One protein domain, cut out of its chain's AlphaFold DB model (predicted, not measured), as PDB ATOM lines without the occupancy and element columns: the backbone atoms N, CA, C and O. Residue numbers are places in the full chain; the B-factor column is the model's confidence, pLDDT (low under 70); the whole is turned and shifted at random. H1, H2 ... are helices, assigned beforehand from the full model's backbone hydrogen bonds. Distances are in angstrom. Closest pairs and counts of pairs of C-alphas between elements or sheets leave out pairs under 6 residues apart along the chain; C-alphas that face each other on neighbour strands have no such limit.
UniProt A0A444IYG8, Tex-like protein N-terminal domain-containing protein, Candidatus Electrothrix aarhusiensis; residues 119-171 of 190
ATOM      1  N   ALA A 119      63.121  96.620  41.399       82.75
ATOM      2  CA  ALA A 119      63.942  95.601  40.759       82.75
ATOM      3  C   ALA A 119      63.568  95.347  39.285       82.75
ATOM      4  O   ALA A 119      64.458  95.268  38.449       82.75
ATOM      5  N   SER A 120      62.279  95.228  38.937       82.62
ATOM      6  CA  SER A 120      61.856  95.094  37.532       82.62
ATOM      7  C   SER A 120      62.227  96.319  36.702       82.62
ATOM      8  O   SER A 120      62.700  96.157  35.585       82.62
ATOM      9  N   VAL A 121      62.071  97.523  37.259       84.44
ATOM     10  CA  VAL A 121      62.485  98.767  36.596       84.44
ATOM     11  C   VAL A 121      64.002  98.781  36.392       84.44
ATOM     12  O   VAL A 121      64.467  99.005  35.284       84.44
ATOM     13  N   ALA A 122      64.786  98.442  37.416       84.06
ATOM     14  CA  ALA A 122      66.242  98.359  37.310       84.06
ATOM     15  C   ALA A 122      66.715  97.309  36.278       84.06
ATOM     16  O   ALA A 122      67.737  97.501  35.623       84.06
ATOM     17  N   LYS A 123      65.961  96.218  36.083       82.19
ATOM     18  CA  LYS A 123      66.221  95.250  35.004       82.19
ATOM     19  C   LYS A 123      65.911  95.810  33.620       82.19
ATOM     20  O   LYS A 123      66.713  95.615  32.717       82.19
ATOM     21  N   GLU A 124      64.782  96.505  33.459       84.19
ATOM     22  CA  GLU A 124      64.438  97.208  32.210       84.19
ATOM     23  C   GLU A 124      65.533  98.234  31.844       84.19
ATOM     24  O   GLU A 124      65.870  98.377  30.673       84.19
ATOM     25  N   LYS A 125      66.175  98.844  32.852       83.88
ATOM     26  CA  LYS A 125      67.338  99.741  32.709       83.88
ATOM     27  C   LYS A 125      68.670  99.027  32.412       83.88
ATOM     28  O   LYS A 125      69.686  99.684  32.219       83.88
ATOM     29  N   GLY A 126      68.706  97.693  32.360       81.81
ATOM     30  CA  GLY A 126      69.918  96.931  32.030       81.81
ATOM     31  C   GLY A 126      70.938  96.794  33.168       81.81
ATOM     32  O   GLY A 126      72.087  96.454  32.904       81.81
ATOM     33  N   LEU A 127      70.536  96.999  34.430       85.00
ATOM     34  CA  LEU A 127      71.410  96.876  35.615       85.00
ATOM     35  C   LEU A 127      71.552  95.429  36.134       85.00
ATOM     36  O   LEU A 127      72.197  95.173  37.151       85.00
ATOM     37  N   GLU A 128      70.946  94.458  35.448       84.19
ATOM     38  CA  GLU A 128      71.031  93.030  35.781       84.19
ATOM     39  C   GLU A 128      72.465  92.452  35.764       84.19
ATOM     40  O   GLU A 128      72.824  91.789  36.741       84.19
ATOM     41  N   PRO A 129      73.316  92.696  34.741       84.25
ATOM     42  CA  PRO A 129      74.715  92.254  34.753       84.25
ATOM     43  C   PRO A 129      75.527  92.854  35.908       84.25
ATOM     44  O   PRO A 129      76.315  92.135  36.518       84.25
ATOM     45  N   LEU A 130      75.285  94.122  36.267       83.06
ATOM     46  CA  LEU A 130      75.937  94.776  37.405       83.06
ATOM     47  C   LEU A 130      75.551  94.098  38.728       83.06
ATOM     48  O   LEU A 130      76.415  93.743  39.526       83.06
ATOM     49  N   ALA A 131      74.255  93.838  38.936       84.31
ATOM     50  CA  ALA A 131      73.775  93.112  40.111       84.31
ATOM     51  C   ALA A 131      74.361  91.694  40.201       84.31
ATOM     52  O   ALA A 131      74.658  91.219  41.295       84.31
ATOM     53  N   GLN A 132      74.538  91.016  39.062       83.00
ATOM     54  CA  GLN A 132      75.131  89.683  39.030       83.00
ATOM     55  C   GLN A 132      76.630  89.708  39.352       83.00
ATOM     56  O   GLN A 132      77.070  88.838  40.096       83.00
ATOM     57  N   ALA A 133      77.381  90.690  38.845       80.69
ATOM     58  CA  ALA A 133      78.807  90.852  39.134       80.69
ATOM     59  C   ALA A 133      79.067  91.139  40.623       80.69
ATOM     60  O   ALA A 133      79.939  90.506  41.221       80.69
ATOM     61  N   ILE A 134      78.253  92.012  41.233       81.12
ATOM     62  CA  ILE A 134      78.313  92.304  42.676       81.12
ATOM     63  C   ILE A 134      77.970  91.052  43.490       81.12
ATOM     64  O   ILE A 134      78.627  90.718  44.473       81.12
ATOM     65  N   PHE A 135      76.952  90.301  43.063       80.94
ATOM     66  CA  PHE A 135      76.532  89.094  43.767       80.94
ATOM     67  C   PHE A 135      77.568  87.959  43.706       80.94
ATOM     68  O   PHE A 135      77.686  87.187  44.655       80.94
ATOM     69  N   THR A 136      78.321  87.826  42.607       79.31
ATOM     70  CA  THR A 136      79.364  86.795  42.450       79.31
ATOM     71  C   THR A 136      80.723  87.199  43.030       79.31
ATOM     72  O   THR A 136      81.663  86.409  42.940       79.31
ATOM     73  N   GLY A 137      80.846  88.393  43.625       70.81
ATOM     74  CA  GLY A 137      82.113  88.911  44.149       70.81
ATOM     75  C   GLY A 137      83.126  89.257  43.053       70.81
ATOM     76  O   GLY A 137      84.330  89.256  43.296       70.81
ATOM     77  N   GLN A 138      82.651  89.527  41.831       65.00
ATOM     78  CA  GLN A 138      83.452  90.033  40.712       65.00
ATOM     79  C   GLN A 138      83.421  91.571  40.669       65.00
ATOM     80  O   GLN A 138      83.368  92.168  39.594       65.00
ATOM     81  N   ASP A 139      83.471  92.216  41.838       57.69
ATOM     82  CA  ASP A 139      83.381  93.676  41.998       57.69
ATOM     83  C   ASP A 139      84.474  94.436  41.224       57.69
ATOM     84  O   ASP A 139      84.306  95.596  40.865       57.69
ATOM     85  N   SER A 140      85.596  93.777  40.917       53.78
ATOM     86  CA  SER A 140      86.710  94.346  40.152       53.78
ATOM     87  C   SER A 140      86.530  94.306  38.628       53.78
ATOM     88  O   SER A 140      87.320  94.926  37.917       53.78
ATOM     89  N   ALA A 141      85.528  93.586  38.109       53.06
ATOM     90  CA  ALA A 141      85.365  93.349  36.670       53.06
ATOM     91  C   ALA A 141      84.394  94.319  35.973       53.06
ATOM     92  O   ALA A 141      84.477  94.478  34.755       53.06
ATOM     93  N   MET A 142      83.487  94.976  36.705       59.81
ATOM     94  CA  MET A 142      82.516  95.917  36.135       59.81
ATOM     95  C   MET A 142      82.505  97.232  36.902       59.81
ATOM     96  O   MET A 142      82.123  97.284  38.066       59.81
ATOM     97  N   GLN A 143      82.903  98.305  36.218       64.00
ATOM     98  CA  GLN A 143      82.812  99.659  36.750       64.00
ATOM     99  C   GLN A 143      81.350 100.142  36.668       64.00
ATOM    100  O   GLN A 143      80.750 100.043  35.592       64.00
ATOM    101  N   PRO A 144      80.768 100.683  37.756       63.47
ATOM    102  CA  PRO A 144      79.409 101.238  37.763       63.47
ATOM    103  C   PRO A 144      79.196 102.333  36.707       63.47
ATOM    104  O   PRO A 144      78.100 102.465  36.170       63.47
ATOM    105  N   THR A 145      80.265 103.054  36.350       65.44
ATOM    106  CA  THR A 145      80.297 104.091  35.306       65.44
ATOM    107  C   THR A 145      79.849 103.599  33.934       65.44
ATOM    108  O   THR A 145      79.282 104.372  33.170       65.44
ATOM    109  N   ALA A 146      80.057 102.319  33.613       73.31
ATOM    110  CA  ALA A 146      79.670 101.744  32.324       73.31
ATOM    111  C   ALA A 146      78.149 101.552  32.174       73.31
ATOM    112  O   ALA A 146      77.674 101.265  31.076       73.31
ATOM    113  N   PHE A 147      77.398 101.680  33.272       72.12
ATOM    114  CA  PHE A 147      75.946 101.509  33.321       72.12
ATOM    115  C   PHE A 147      75.192 102.818  33.592       72.12
ATOM    116  O   PHE A 147      73.970 102.788  33.733       72.12
ATOM    117  N   VAL A 148      75.905 103.948  33.665       76.75
ATOM    118  CA  VAL A 148      75.306 105.285  33.716       76.75
ATOM    119  C   VAL A 148      74.828 105.625  32.312       76.75
ATOM    120  O   VAL A 148      75.614 105.656  31.365       76.75
ATOM    121  N   ASP A 149      73.525 105.822  32.173       75.50
ATOM    122  CA  ASP A 149      72.882 106.057  30.892       75.50
ATOM    123  C   ASP A 149      71.663 106.954  31.120       75.50
ATOM    124  O   ASP A 149      70.637 106.521  31.661       75.50
ATOM    125  N   SER A 150      71.788 108.214  30.708       72.12
ATOM    126  CA  SER A 150      70.717 109.206  30.815       72.12
ATOM    127  C   SER A 150      69.492 108.832  29.970       72.12
ATOM    128  O   SER A 150      68.384 109.236  30.308       72.12
ATOM    129  N   GLU A 151      69.635 108.005  28.922       70.62
ATOM    130  CA  GLU A 151      68.480 107.494  28.163       70.62
ATOM    131  C   GLU A 151      67.699 106.427  28.942       70.62
ATOM    132  O   GLU A 151      66.511 106.215  28.694       70.62
ATOM    133  N   LYS A 152      68.338 105.766  29.913       67.75
ATOM    134  CA  LYS A 152      67.710 104.763  30.787       67.75
ATOM    135  C   LYS A 152      67.337 105.323  32.160       67.75
ATOM    136  O   LYS A 152      67.027 104.539  33.060       67.75
ATOM    137  N   GLU A 153      67.337 106.649  32.327       73.00
ATOM    138  CA  GLU A 153      67.086 107.335  33.604       73.00
ATOM    139  C   GLU A 153      67.997 106.805  34.735       73.00
ATOM    140  O   GLU A 153      67.525 106.465  35.828       73.00
ATOM    141  N   VAL A 154      69.282 106.604  34.439       75.88
ATOM    142  CA  VAL A 154      70.322 106.323  35.435       75.88
ATOM    143  C   VAL A 154      71.367 107.414  35.279       75.88
ATOM    144  O   VAL A 154      72.270 107.295  34.452       75.88
ATOM    145  N   ASP A 155      71.220 108.488  36.049       76.31
ATOM    146  CA  ASP A 155      72.038 109.694  35.879       76.31
ATOM    147  C   ASP A 155      73.323 109.640  36.710       76.31
ATOM    148  O   ASP A 155      74.286 110.358  36.437       76.31
ATOM    149  N   THR A 156      73.359 108.773  37.726       81.56
ATOM    150  CA  THR A 156      74.487 108.663  38.656       81.56
ATOM    151  C   THR A 156      74.888 107.217  38.936       81.56
ATOM    152  O   THR A 156      74.087 106.282  38.873       81.56
ATOM    153  N   GLU A 157      76.156 107.031  39.302       82.19
ATOM    154  CA  GLU A 157      76.695 105.732  39.725       82.19
ATOM    155  C   GLU A 157      75.964 105.179  40.960       82.19
ATOM    156  O   GLU A 157      75.704 103.976  41.054       82.19
ATOM    157  N   ASP A 158      75.574 106.056  41.888       81.88
ATOM    158  CA  ASP A 158      74.839 105.686  43.100       81.88
ATOM    159  C   ASP A 158      73.449 105.117  42.784       81.88
ATOM    160  O   ASP A 158      73.009 104.157  43.427       81.88
ATOM    161  N   GLU A 159      72.769 105.647  41.763       81.62
ATOM    162  CA  GLU A 159      71.495 105.110  41.275       81.62
ATOM    163  C   GLU A 159      71.664 103.737  40.621       81.62
ATOM    164  O   GLU A 159      70.852 102.836  40.866       81.62
ATOM    165  N   ALA A 160      72.742 103.535  39.859       82.06
ATOM    166  CA  ALA A 160      73.074 102.234  39.283       82.06
ATOM    167  C   ALA A 160      73.305 101.180  40.384       82.06
ATOM    168  O   ALA A 160      72.762 100.070  40.326       82.06
ATOM    169  N   LEU A 161      74.046 101.540  41.439       82.75
ATOM    170  CA  LEU A 161      74.294 100.679  42.599       82.75
ATOM    171  C   LEU A 161      73.024 100.419  43.419       82.75
ATOM    172  O   LEU A 161      72.797  99.290  43.866       82.75
ATOM    173  N   ALA A 162      72.176 101.430  43.615       85.44
ATOM    174  CA  ALA A 162      70.893 101.277  44.294       85.44
ATOM    175  C   ALA A 162      69.956 100.335  43.518       85.44
ATOM    176  O   ALA A 162      69.380  99.417  44.108       85.44
ATOM    177  N   GLY A 163      69.877 100.489  42.192       84.38
ATOM    178  CA  GLY A 163      69.123  99.598  41.311       84.38
ATOM    179  C   GLY A 163      69.644  98.159  41.351       84.38
ATOM    180  O   GLY A 163      68.857  97.220  41.496       84.38
ATOM    181  N   ALA A 164      70.966  97.968  41.323       84.94
ATOM    182  CA  ALA A 164      71.585  96.651  41.454       84.94
ATOM    183  C   ALA A 164      71.277  95.988  42.813       84.94
ATOM    184  O   ALA A 164      70.949  94.799  42.876       84.94
ATOM    185  N   ARG A 165      71.296  96.760  43.910       84.75
ATOM    186  CA  ARG A 165      70.904  96.290  45.253       84.75
ATOM    187  C   ARG A 165      69.435  95.884  45.327       84.75
ATOM    188  O   ARG A 165      69.122  94.856  45.931       84.75
ATOM    189  N   ASP A 166      68.541  96.638  44.693       86.56
ATOM    190  CA  ASP A 166      67.117  96.300  44.636       86.56
ATOM    191  C   ASP A 166      66.869  95.001  43.847       86.56
ATOM    192  O   ASP A 166      66.053  94.170  44.264       86.56
ATOM    193  N   ILE A 167      67.624  94.761  42.767       85.19
ATOM    194  CA  ILE A 167      67.600  93.492  42.015       85.19
ATOM    195  C   ILE A 167      68.049  92.317  42.893       85.19
ATOM    196  O   ILE A 167      67.388  91.269  42.897       85.19
ATOM    197  N   MET A 168      69.131  92.489  43.660       80.94
ATOM    198  CA  MET A 168      69.618  91.468  44.595       80.94
ATOM    199  C   MET A 168      68.591  91.170  45.693       80.94
ATOM    200  O   MET A 168      68.269  90.006  45.936       80.94
ATOM    201  N   ARG A 169      68.003  92.208  46.307       82.38
ATOM    202  CA  ARG A 169      66.975  92.058  47.352       82.38
ATOM    203  C   ARG A 169      65.735  91.322  46.847       82.38
ATOM    204  O   ARG A 169      65.141  90.549  47.591       82.38
ATOM    205  N   SER A 170      65.346  91.535  45.590       77.38
ATOM    206  CA  SER A 170      64.201  90.851  44.981       77.38
ATOM    207  C   SER A 170      64.431  89.348  44.740       77.38
ATOM    208  O   SER A 170      63.504  88.678  44.286       77.38
ATOM    209  N   GLY A 171      65.634  88.808  44.986       67.94
ATOM    210  CA  GLY A 171      65.939  87.379  44.819       67.94
ATOM    211  C   GLY A 171      65.951  86.909  43.360       67.94
ATOM    212  O   GLY A 171      65.834  85.720  43.078       67.94
TER     213      GLY A 171
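AT A GLANCE: This is residues 119 to 171 of the 190 residues of the protein "Tex-like protein N-terminal domain-containing protein" of Candidatus Electrothrix aarhusiensis (UniProt A0A444IYG8). One longer helix, H4, is the core of a small, compact body, and three shorter helices, H1, H2 and H3, pack on it. H1 packs near the later part of H4, H3 near its beginning, and H2 crosses it at a large angle, while loops join H2 to H3 and H3 to H4. The printed part has 53 residues with four named helices, in the order H1, H2, H3, H4, and no named strand; its class is all helix. The whole is compact, with a radius of gyration of the C-alphas of 9.9 A, and spans 28 by 23 by 14 A.

IN THESE COORDINATES: H1 is residues 119 to 124, 8.7 A from first to last C-alpha, and C-alpha 119 is at (63.942, 95.601, 40.759). After a tight link of 3 residues comes H2, residues 128 to 135, 10.5 A long. A short link of 8 residues leads to H3, residues 144 to 147, 5.6 A long, with C-alpha 144 at (79.409, 101.238, 37.763). A short link of 9 residues leads to H4, residues 157 to 169, 18.4 A long, which ends with C-alpha 169 at (66.975, 92.058, 47.352).

HOW THE PARTS SIT: H4 is the hub and touches the three other helices. H1 touches H4, which meets it with residues 163 to 167 alone; the closest C-alphas are those of Ala 119 and Ile 167, 4.4 A apart. Their lines stand at a steep tilt of 59 degrees, opposite ways. H2 touches H4, with the closest C-alphas, those of Ala 131 and Ala 164, 4.4 A apart. H2 and H4 are about perpendicular, at 76 degrees. H3 touches H4, which meets it with residues 157 to 161 alone; the closest C-alphas are those of Pro 144 and Glu 157, 5.6 A apart. H1 and H2 are close but not clearly touching, with the C-alphas of Ala 122 and Glu 128 the closest at 7.3 A. H2 and H3 are also close but not clearly touching, with the C-alphas of Leu 130 and Pro 144 the closest at 7.3 A. H1 and H3 are apart. In H1, H2 and H4 every O i to N i+4 pair is within hydrogen-bond range; H3 is too short for such a pair, and its 1 pair of O i and N i+3 is within range.

THE WHOLE: The two C-alphas farthest apart are those of Gly 137, between H2 and H3, and Glu 151, between H3 and H4, at 28.0 A. The first and last printed C-alphas, Ala 119 and Gly 171, are 9.4 A apart. The printed part has no cut, and no link is long. The mean pLDDT of the printed part is 77.2, and confidence is low, under 70, at residues 138 to 145, residue 152 and residue 171.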